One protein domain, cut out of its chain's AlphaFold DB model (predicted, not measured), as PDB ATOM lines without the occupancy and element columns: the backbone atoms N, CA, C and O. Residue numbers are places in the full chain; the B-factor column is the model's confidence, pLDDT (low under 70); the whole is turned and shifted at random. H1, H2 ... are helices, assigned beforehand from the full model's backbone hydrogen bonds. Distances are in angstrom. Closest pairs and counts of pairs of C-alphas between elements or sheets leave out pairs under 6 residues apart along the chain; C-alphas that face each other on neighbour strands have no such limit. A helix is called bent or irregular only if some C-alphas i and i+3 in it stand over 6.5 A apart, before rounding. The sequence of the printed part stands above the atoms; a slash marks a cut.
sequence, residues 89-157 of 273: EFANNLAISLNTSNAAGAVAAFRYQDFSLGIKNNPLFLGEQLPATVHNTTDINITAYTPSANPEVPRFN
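This is residues 89 to 157 of the 273 residues of the protein "Glycoside hydrolase family 1 protein" of Acidomyces richmondensis BFW (UniProt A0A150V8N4). One long helix, H1, sharply bent into two arms, H1a and H1b, makes the backbone of a flat, loose shape, and the short helix H2 folds back to pack on the last part of H1a. Two long stretches with no named element complete it: residues 93 to 101 run beside H1a before the helix begins, and after H2 residues 136 to 141 stick out before the rest runs on past H1b. The printed part has 69 residues, with H1 and then H2 along it and no named strand; the class is all helix, though just 28 of the 69 residues are in named elements. The whole is loose, with a radius of gyration of the C-alphas of 14.0 A and spans of 43 by 30 by 12 A.

By its hydrogen bonds H1 was assigned as one helix, residues 103 to 126, but it is bent: C-alphas 116 and 119 are 6.9 A apart. Arm H1a, residues 103 to 116, begins at C-alpha 103 (-20.184, -21.470, -12.392) and is 20.3 A long from first to last C-alpha. Arm H1b, residues 119 to 126, is 11.4 A long. H2, residues 132 to 135, is 5.0 A long and ends at C-alpha 135 (-17.903, -39.111, 0.206).

H1a and H1b are about perpendicular, at 75 degrees. A tight link of five residues joins H1 to H2. H1a touches H2 with residues 111 to 115 alone; the closest C-alphas, those of Phe 115 and Val 134, are 6.2 A apart. H1b and H2 are close but not clearly touching, the closest C-alphas being those of Ile 119 and Val 134, 7.1 A apart. In H1a every O i to N i+4 pair is within hydrogen-bond range, in H1b 3 of 4 are, and H2 is too short for such a pair.

The two C-alphas farthest apart, those of Ser 101 and Glu 152, are 44.1 A apart. The printed part has no cut. The mean pLDDT of the printed part is 71.2, and residues 89 to 98, 100 to 101, 125 to 127 and 146 to 157 are under 70.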
ATOM      1  N   GLU A  89     -17.619 -27.407 -20.162       50.78
ATOM      2  CA  GLU A  89     -17.806 -27.194 -21.590       50.78
ATOM      3  C   GLU A  89     -17.492 -28.446 -22.438       50.78
ATOM      4  O   GLU A  89     -17.859 -28.480 -23.607       50.78
ATOM      5  N   PHE A  90     -16.863 -29.491 -21.876       50.78
ATOM      6  CA  PHE A  90     -16.453 -30.710 -22.606       50.78
ATOM      7  C   PHE A  90     -17.286 -31.966 -22.267       50.78
ATOM      8  O   PHE A  90     -16.902 -33.092 -22.592       50.78
ATOM      9  N   ALA A  91     -18.433 -31.803 -21.603       46.00
ATOM     10  CA  ALA A  91     -19.175 -32.889 -20.969       46.00
ATOM     11  C   ALA A  91     -20.417 -33.322 -21.794       46.00
ATOM     12  O   ALA A  91     -21.543 -32.992 -21.448       46.00
ATOM     13  N   ASN A  92     -20.239 -34.071 -22.892       41.91
ATOM     14  CA  ASN A  92     -21.312 -34.325 -23.886       41.91
ATOM     15  C   ASN A  92     -22.165 -35.607 -23.708       41.91
ATOM     16  O   ASN A  92     -22.909 -35.984 -24.603       41.91
ATOM     17  N   ASN A  93     -22.096 -36.282 -22.559       49.72
ATOM     18  CA  ASN A  93     -23.061 -37.333 -22.146       49.72
ATOM     19  C   ASN A  93     -23.368 -37.246 -20.645       49.72
ATOM     20  O   ASN A  93     -23.687 -38.215 -19.958       49.72
ATOM     21  N   LEU A  94     -23.159 -36.045 -20.136       57.88
ATOM     22  CA  LEU A  94     -22.966 -35.680 -18.753       57.88
ATOM     23  C   LEU A  94     -23.850 -34.454 -18.566       57.88
ATOM     24  O   LEU A  94     -24.090 -33.726 -19.531       57.88
ATOM     25  N   ALA A  95     -24.409 -34.260 -17.374       60.06
ATOM     26  CA  ALA A  95     -25.262 -33.104 -17.140       60.06
ATOM     27  C   ALA A  95     -24.532 -31.840 -17.625       60.06
ATOM     28  O   ALA A  95     -23.391 -31.607 -17.242       60.06
ATOM     29  N   ILE A  96     -25.157 -31.065 -18.507       63.12
ATOM     30  CA  ILE A  96     -24.625 -29.771 -18.930       63.12
ATOM     31  C   ILE A  96     -25.197 -28.690 -18.020       63.12
ATOM     32  O   ILE A  96     -26.314 -28.814 -17.508       63.12
ATOM     33  N   SER A  97     -24.440 -27.617 -17.801       68.06
ATOM     34  CA  SER A  97     -24.966 -26.478 -17.051       68.06
ATOM     35  C   SER A  97     -26.158 -25.879 -17.796       68.06
ATOM     36  O   SER A  97     -26.029 -25.490 -18.955       68.06
ATOM     37  N   LEU A  98     -27.294 -25.726 -17.109       68.25
ATOM     38  CA  LEU A  98     -28.468 -25.029 -17.649       68.25
ATOM     39  C   LEU A  98     -28.141 -23.582 -18.060       68.25
ATOM     40  O   LEU A  98     -28.761 -23.032 -18.965       68.25
ATOM     41  N   ASN A  99     -27.162 -22.963 -17.394       70.75
ATOM     42  CA  ASN A  99     -26.644 -21.646 -17.737       70.75
ATOM     43  C   ASN A  99     -25.112 -21.682 -17.730       70.75
ATOM     44  O   ASN A  99     -24.481 -21.723 -16.670       70.75
ATOM     45  N   THR A 100     -24.508 -21.631 -18.914       64.75
ATOM     46  CA  THR A 100     -23.050 -21.674 -19.103       64.75
ATOM     47  C   THR A 100     -22.320 -20.461 -18.523       64.75
ATOM     48  O   THR A 100     -21.115 -20.521 -18.307       64.75
ATOM     49  N   SER A 101     -23.035 -19.378 -18.202       69.62
ATOM     50  CA  SER A 101     -22.473 -18.191 -17.545       69.62
ATOM     51  C   SER A 101     -22.441 -18.299 -16.016       69.62
ATOM     52  O   SER A 101     -21.849 -17.448 -15.356       69.62
ATOM     53  N   ASN A 102     -23.070 -19.327 -15.433       74.56
ATOM     54  CA  ASN A 102     -23.092 -19.551 -13.991       74.56
ATOM     55  C   ASN A 102     -22.198 -20.740 -13.611       74.56
ATOM     56  O   ASN A 102     -22.522 -21.897 -13.891       74.56
ATOM     57  N   ALA A 103     -21.115 -20.457 -12.885       74.88
ATOM     58  CA  ALA A 103     -20.184 -21.470 -12.392       74.88
ATOM     59  C   ALA A 103     -20.852 -22.531 -11.492       74.88
ATOM     60  O   ALA A 103     -20.402 -23.673 -11.453       74.88
ATOM     61  N   ALA A 104     -21.956 -22.206 -10.809       80.06
ATOM     62  CA  ALA A 104     -22.664 -23.167  -9.963       80.06
ATOM     63  C   ALA A 104     -23.301 -24.314 -10.768       80.06
ATOM     64  O   ALA A 104     -23.333 -25.451 -10.299       80.06
ATOM     65  N   GLY A 105     -23.774 -24.042 -11.989       73.94
ATOM     66  CA  GLY A 105     -24.378 -25.072 -12.836       73.94
ATOM     67  C   GLY A 105     -23.349 -26.086 -13.343       73.94
ATOM     68  O   GLY A 105     -23.638 -27.277 -13.408       73.94
ATOM     69  N   ALA A 106     -22.115 -25.639 -13.584       73.19
ATOM     70  CA  ALA A 106     -20.982 -26.512 -13.874       73.19
ATOM     71  C   ALA A 106     -20.640 -27.436 -12.697       73.19
ATOM     72  O   ALA A 106     -20.473 -28.640 -12.870       73.19
ATOM     73  N   VAL A 107     -20.582 -26.891 -11.480       79.19
ATOM     74  CA  VAL A 107     -20.322 -27.689 -10.271       79.19
ATOM     75  C   VAL A 107     -21.421 -28.732 -10.054       79.19
ATOM     76  O   VAL A 107     -21.124 -29.883  -9.732       79.19
ATOM     77  N   ALA A 108     -22.687 -28.362 -10.272       81.31
ATOM     78  CA  ALA A 108     -23.812 -29.291 -10.179       81.31
ATOM     79  C   ALA A 108     -23.727 -30.414 -11.227       81.31
ATOM     80  O   ALA A 108     -23.959 -31.577 -10.895       81.31
ATOM     81  N   ALA A 109     -23.338 -30.079 -12.458       76.75
ATOM     82  CA  ALA A 109     -23.091 -31.030 -13.533       76.75
ATOM     83  C   ALA A 109     -22.020 -32.076 -13.170       76.75
ATOM     84  O   ALA A 109     -22.261 -33.281 -13.283       76.75
ATOM     85  N   PHE A 110     -20.872 -31.637 -12.641       76.75
ATOM     86  CA  PHE A 110     -19.822 -32.555 -12.184       76.75
ATOM     87  C   PHE A 110     -20.257 -33.419 -11.019       76.75
ATOM     88  O   PHE A 110     -20.039 -34.628 -11.026       76.75
ATOM     89  N   ARG A 111     -20.938 -32.820 -10.042       83.94
ATOM     90  CA  ARG A 111     -21.477 -33.563  -8.907       83.94
ATOM     91  C   ARG A 111     -22.456 -34.642  -9.379       83.94
ATOM     92  O   ARG A 111     -22.365 -35.772  -8.915       83.94
ATOM     93  N   TYR A 112     -23.347 -34.342 -10.324       81.06
ATOM     94  CA  TYR A 112     -24.251 -35.342 -10.904       81.06
ATOM     95  C   TYR A 112     -23.486 -36.528 -11.504       81.06
ATOM     96  O   TYR A 112     -23.859 -37.686 -11.296       81.06
ATOM     97  N   GLN A 113     -22.390 -36.258 -12.206       76.75
ATOM     98  CA  GLN A 113     -21.554 -37.295 -12.795       76.75
ATOM     99  C   GLN A 113     -20.781 -38.122 -11.765       76.75
ATOM    100  O   GLN A 113     -20.680 -39.344 -11.915       76.75
ATOM    101  N   ASP A 114     -20.262 -37.487 -10.719       82.56
ATOM    102  CA  ASP A 114     -19.600 -38.181  -9.619       82.56
ATOM    103  C   ASP A 114     -20.552 -39.178  -8.949       82.56
ATOM    104  O   ASP A 114     -20.186 -40.332  -8.721       82.56
ATOM    105  N   PHE A 115     -21.800 -38.767  -8.719       82.94
ATOM    106  CA  PHE A 115     -22.839 -39.625  -8.151       82.94
ATOM    107  C   PHE A 115     -23.321 -40.716  -9.109       82.94
ATOM    108  O   PHE A 115     -23.543 -41.849  -8.689       82.94
ATOM    109  N   SER A 116     -23.480 -40.399 -10.392       76.62
ATOM    110  CA  SER A 116     -24.017 -41.356 -11.364       76.62
ATOM    111  C   SER A 116     -22.990 -42.421 -11.749       76.62
ATOM    112  O   SER A 116     -23.349 -43.574 -11.990       76.62
ATOM    113  N   LEU A 117     -21.711 -42.039 -11.816       74.25
ATOM    114  CA  LEU A 117     -20.662 -42.843 -12.441       74.25
ATOM    115  C   LEU A 117     -19.390 -42.921 -11.608       74.25
ATOM    116  O   LEU A 117     -18.854 -44.014 -11.429       74.25
ATOM    117  N   GLY A 118     -18.905 -41.788 -11.095       74.94
ATOM    118  CA  GLY A 118     -17.641 -41.726 -10.353       74.94
ATOM    119  C   GLY A 118     -17.618 -42.663  -9.140       74.94
ATOM    120  O   GLY A 118     -16.618 -43.338  -8.906       74.94
ATOM    121  N   ILE A 119     -18.754 -42.796  -8.444       80.25
ATOM    122  CA  ILE A 119     -18.926 -43.692  -7.290       80.25
ATOM    123  C   ILE A 119     -18.600 -45.163  -7.602       80.25
ATOM    124  O   ILE A 119     -18.117 -45.884  -6.738       80.25
ATOM    125  N   LYS A 120     -18.823 -45.628  -8.837       76.12
ATOM    126  CA  LYS A 120     -18.482 -47.001  -9.253       76.12
ATOM    127  C   LYS A 120     -17.150 -47.034  -9.988       76.12
ATOM    128  O   LYS A 120     -16.339 -47.934  -9.790       76.12
ATOM    129  N   ASN A 121     -16.911 -46.041 -10.834       73.31
ATOM    130  CA  ASN A 121     -15.868 -46.131 -11.841       73.31
ATOM    131  C   ASN A 121     -14.472 -45.833 -11.289       73.31
ATOM    132  O   ASN A 121     -13.507 -46.439 -11.755       73.31
ATOM    133  N   ASN A 122     -14.354 -44.956 -10.290       76.50
ATOM    134  CA  ASN A 122     -13.074 -44.689  -9.634       76.50
ATOM    135  C   ASN A 122     -12.472 -45.958  -9.004       76.50
ATOM    136  O   ASN A 122     -11.355 -46.324  -9.385       76.50
ATOM    137  N   PRO A 123     -13.186 -46.691  -8.126       75.25
ATOM    138  CA  PRO A 123     -12.625 -47.901  -7.535       75.25
ATOM    139  C   PRO A 123     -12.434 -49.021  -8.566       75.25
ATOM    140  O   PRO A 123     -11.387 -49.662  -8.569       75.25
ATOM    141  N   LEU A 124     -13.391 -49.232  -9.481       70.19
ATOM    142  CA  LEU A 124     -13.349 -50.362 -10.421       70.19
ATOM    143  C   LEU A 124     -12.268 -50.229 -11.500       70.19
ATOM    144  O   LEU A 124     -11.585 -51.205 -11.814       70.19
ATOM    145  N   PHE A 125     -12.102 -49.038 -12.078       66.94
ATOM    146  CA  PHE A 125     -11.241 -48.857 -13.252       66.94
ATOM    147  C   PHE A 125      -9.924 -48.150 -12.941       66.94
ATOM    148  O   PHE A 125      -8.944 -48.359 -13.660       66.94
ATOM    149  N   LEU A 126      -9.887 -47.320 -11.894       67.19
ATOM    150  CA  LEU A 126      -8.696 -46.550 -11.514       67.19
ATOM    151  C   LEU A 126      -8.021 -47.107 -10.259       67.19
ATOM    152  O   LEU A 126      -6.840 -46.849 -10.045       67.19
ATOM    153  N   GLY A 127      -8.739 -47.895  -9.453       69.88
ATOM    154  CA  GLY A 127      -8.278 -48.280  -8.118       69.88
ATOM    155  C   GLY A 127      -8.191 -47.081  -7.168       69.88
ATOM    156  O   GLY A 127      -7.421 -47.108  -6.211       69.88
ATOM    157  N   GLU A 128      -8.944 -46.020  -7.458       76.50
ATOM    158  CA  GLU A 128      -8.976 -44.782  -6.684       76.50
ATOM    159  C   GLU A 128     -10.146 -44.775  -5.694       76.50
ATOM    160  O   GLU A 128     -11.106 -45.538  -5.812       76.50
ATOM    161  N   GLN A 129     -10.077 -43.875  -4.712       81.06
ATOM    162  CA  GLN A 129     -11.188 -43.591  -3.806       81.06
ATOM    163  C   GLN A 129     -12.418 -43.071  -4.576       81.06
ATOM    164  O   GLN A 129     -12.312 -42.486  -5.659       81.06
ATOM    165  N   LEU A 130     -13.595 -43.241  -3.971       83.62
ATOM    166  CA  LEU A 130     -14.830 -42.585  -4.385       83.62
ATOM    167  C   LEU A 130     -14.628 -41.063  -4.534       83.62
ATOM    168  O   LEU A 130     -13.837 -40.475  -3.792       83.62
ATOM    169  N   PRO A 131     -15.353 -40.390  -5.444       86.00
ATOM    170  CA  PRO A 131     -15.256 -38.942  -5.578       86.00
ATOM    171  C   PRO A 131     -15.502 -38.222  -4.246       86.00
ATOM    172  O   PRO A 131     -16.445 -38.541  -3.517       86.00
ATOM    173  N   ALA A 132     -14.687 -37.207  -3.944       86.31
ATOM    174  CA  ALA A 132     -14.805 -36.438  -2.702       86.31
ATOM    175  C   ALA A 132     -16.181 -35.766  -2.563       86.31
ATOM    176  O   ALA A 132     -16.712 -35.654  -1.462       86.31
ATOM    177  N   THR A 133     -16.791 -35.367  -3.682       86.81
ATOM    178  CA  THR A 133     -18.150 -34.812  -3.732       86.81
ATOM    179  C   THR A 133     -19.204 -35.795  -3.228       86.81
ATOM    180  O   THR A 133     -20.187 -35.356  -2.639       86.81
ATOM    181  N   VAL A 134     -19.005 -37.102  -3.417       86.69
ATOM    182  CA  VAL A 134     -19.894 -38.165  -2.935       86.69
ATOM    183  C   VAL A 134     -19.604 -38.453  -1.467       86.69
ATOM    184  O   VAL A 134     -20.503 -38.341  -0.639       86.69
ATOM    185  N   HIS A 135     -18.344 -38.743  -1.143       81.88
ATOM    186  CA  HIS A 135     -17.903 -39.111   0.206       81.88
ATOM    187  C   HIS A 135     -18.142 -38.008   1.253       81.88
ATOM    188  O   HIS A 135     -18.442 -38.306   2.402       81.88
ATOM    189  N   ASN A 136     -18.040 -36.733   0.865       87.25
ATOM    190  CA  ASN A 136     -18.224 -35.603   1.780       87.25
ATOM    191  C   ASN A 136     -19.671 -35.084   1.819       87.25
ATOM    192  O   ASN A 136     -19.929 -34.059   2.449       87.25
ATOM    193  N   THR A 137     -20.613 -35.728   1.122       88.94
ATOM    194  CA  THR A 137     -22.020 -35.318   1.203       88.94
ATOM    195  C   THR A 137     -22.606 -35.754   2.537       88.94
ATOM    196  O   THR A 137     -22.586 -36.936   2.873       88.94
ATOM    197  N   THR A 138     -23.152 -34.795   3.281       85.81
ATOM    198  CA  THR A 138     -23.853 -35.059   4.540       85.81
ATOM    199  C   THR A 138     -25.066 -35.961   4.308       85.81
ATOM    200  O   THR A 138     -25.664 -35.942   3.234       85.81
ATOM    201  N   ASP A 139     -25.419 -36.765   5.309       84.81
ATOM    202  CA  ASP A 139     -26.590 -37.662   5.303       84.81
ATOM    203  C   ASP A 139     -26.530 -38.834   4.308       84.81
ATOM    204  O   ASP A 139     -27.494 -39.588   4.163       84.81
ATOM    205  N   ILE A 140     -25.380 -39.048   3.665       82.00
ATOM    206  CA  ILE A 140     -25.137 -40.207   2.810       82.00
ATOM    207  C   ILE A 140     -24.168 -41.157   3.517       82.00
ATOM    208  O   ILE A 140     -22.974 -40.894   3.627       82.00
ATOM    209  N   ASN A 141     -24.688 -42.290   3.992       83.50
ATOM    210  CA  ASN A 141     -23.873 -43.318   4.636       83.50
ATOM    211  C   ASN A 141     -23.164 -44.182   3.580       83.50
ATOM    212  O   ASN A 141     -23.723 -45.167   3.097       83.50
ATOM    213  N   ILE A 142     -21.944 -43.795   3.206       80.75
ATOM    214  CA  ILE A 142     -21.091 -44.549   2.282       80.75
ATOM    215  C   ILE A 142     -19.762 -44.864   2.962       80.75
ATOM    216  O   ILE A 142     -19.075 -43.983   3.476       80.75
ATOM    217  N   THR A 143     -19.372 -46.135   2.928       79.69
ATOM    218  CA  THR A 143     -18.070 -46.578   3.426       79.69
ATOM    219  C   THR A 143     -16.965 -46.163   2.458       79.69
ATOM    220  O   THR A 143     -17.042 -46.438   1.260       79.69
ATOM    221  N   ALA A 144     -15.916 -45.524   2.980       75.12
ATOM    222  CA  ALA A 144     -14.745 -45.157   2.196       75.12
ATOM    223  C   ALA A 144     -14.087 -46.400   1.572       75.12
ATOM    224  O   ALA A 144     -13.836 -47.399   2.250       75.12
ATOM    225  N   TYR A 145     -13.762 -46.327   0.284       70.88
ATOM    226  CA  TYR A 145     -13.035 -47.383  -0.407       70.88
ATOM    227  C   TYR A 145     -11.536 -47.273  -0.109       70.88
ATOM    228  O   TYR A 145     -10.887 -46.319  -0.530       70.88
ATOM    229  N   THR A 146     -10.954 -48.231   0.606       69.19
ATOM    230  CA  THR A 146      -9.496 -48.318   0.762       69.19
ATOM    231  C   THR A 146      -8.959 -49.474  -0.086       69.19
ATOM    232  O   THR A 146      -9.369 -50.620   0.121       69.19
ATOM    233  N   PRO A 147      -8.024 -49.220  -1.025       62.38
ATOM    234  CA  PRO A 147      -7.458 -50.273  -1.875       62.38
ATOM    235  C   PRO A 147      -6.843 -51.435  -1.082       62.38
ATOM    236  O   PRO A 147      -6.864 -52.575  -1.531       62.38
ATOM    237  N   SER A 148      -6.327 -51.158   0.120       64.12
ATOM    238  CA  SER A 148      -5.756 -52.157   1.029       64.12
ATOM    239  C   SER A 148      -6.794 -53.049   1.716       64.12
ATOM    240  O   SER A 148      -6.458 -54.170   2.079       64.12
ATOM    241  N   ALA A 149      -8.027 -52.572   1.920       64.56
ATOM    242  CA  ALA A 149      -9.090 -53.355   2.555       64.56
ATOM    243  C   ALA A 149      -9.887 -54.198   1.551       64.56
ATOM    244  O   ALA A 149     -10.527 -55.165   1.948       64.56
ATOM    245  N   ASN A 150      -9.824 -53.852   0.261       61.44
ATOM    246  CA  ASN A 150     -10.604 -54.485  -0.802       61.44
ATOM    247  C   ASN A 150      -9.709 -54.959  -1.969       61.44
ATOM    248  O   ASN A 150      -9.877 -54.486  -3.099       61.44
ATOM    249  N   PRO A 151      -8.764 -55.891  -1.725       59.19
ATOM    250  CA  PRO A 151      -7.824 -56.371  -2.742       59.19
ATOM    251  C   PRO A 151      -8.500 -57.186  -3.858       59.19
ATOM    252  O   PRO A 151      -7.922 -57.347  -4.931       59.19
ATOM    253  N   GLU A 152      -9.713 -57.688  -3.611       58.38
ATOM    254  CA  GLU A 152     -10.471 -58.535  -4.536       58.38
ATOM    255  C   GLU A 152     -11.342 -57.768  -5.529       58.38
ATOM    256  O   GLU A 152     -11.906 -58.406  -6.413       58.38
ATOM    257  N   VAL A 153     -11.474 -56.435  -5.416       58.62
ATOM    258  CA  VAL A 153     -12.255 -55.665  -6.397       58.62
ATOM    259  C   VAL A 153     -11.608 -55.876  -7.761       58.62
ATOM    260  O   VAL A 153     -10.500 -55.376  -7.999       58.62
ATOM    261  N   PRO A 154     -12.242 -56.659  -8.652       49.56
ATOM    262  CA  PRO A 154     -11.587 -57.044  -9.874       49.56
ATOM    263  C   PRO A 154     -11.464 -55.777 -10.701       49.56
ATOM    264  O   PRO A 154     -12.433 -55.032 -10.862       49.56
ATOM    265  N   ARG A 155     -10.269 -55.537 -11.238       52.56
ATOM    266  CA  ARG A 155     -10.033 -54.477 -12.221       52.56
ATOM    267  C   ARG A 155     -10.685 -54.904 -13.536       52.56
ATOM    268  O   ARG A 155     -10.005 -55.307 -14.478       52.56
ATOM    269  N   PHE A 156     -12.015 -54.934 -13.545       41.28
ATOM    270  CA  PHE A 156     -12.823 -55.293 -14.697       41.28
ATOM    271  C   PHE A 156     -12.546 -54.274 -15.800       41.28
ATOM    272  O   PHE A 156     -12.547 -53.072 -15.562       41.28
ATOM    273  N   ASN A 157     -12.301 -54.751 -17.018       44.22
ATOM    274  CA  ASN A 157     -12.092 -53.909 -18.201       44.22
ATOM    275  C   ASN A 157     -13.393 -53.728 -19.012       44.22
ATOM    276  O   ASN A 157     -13.335 -53.526 -20.219       44.22
TER     277      ASN A 157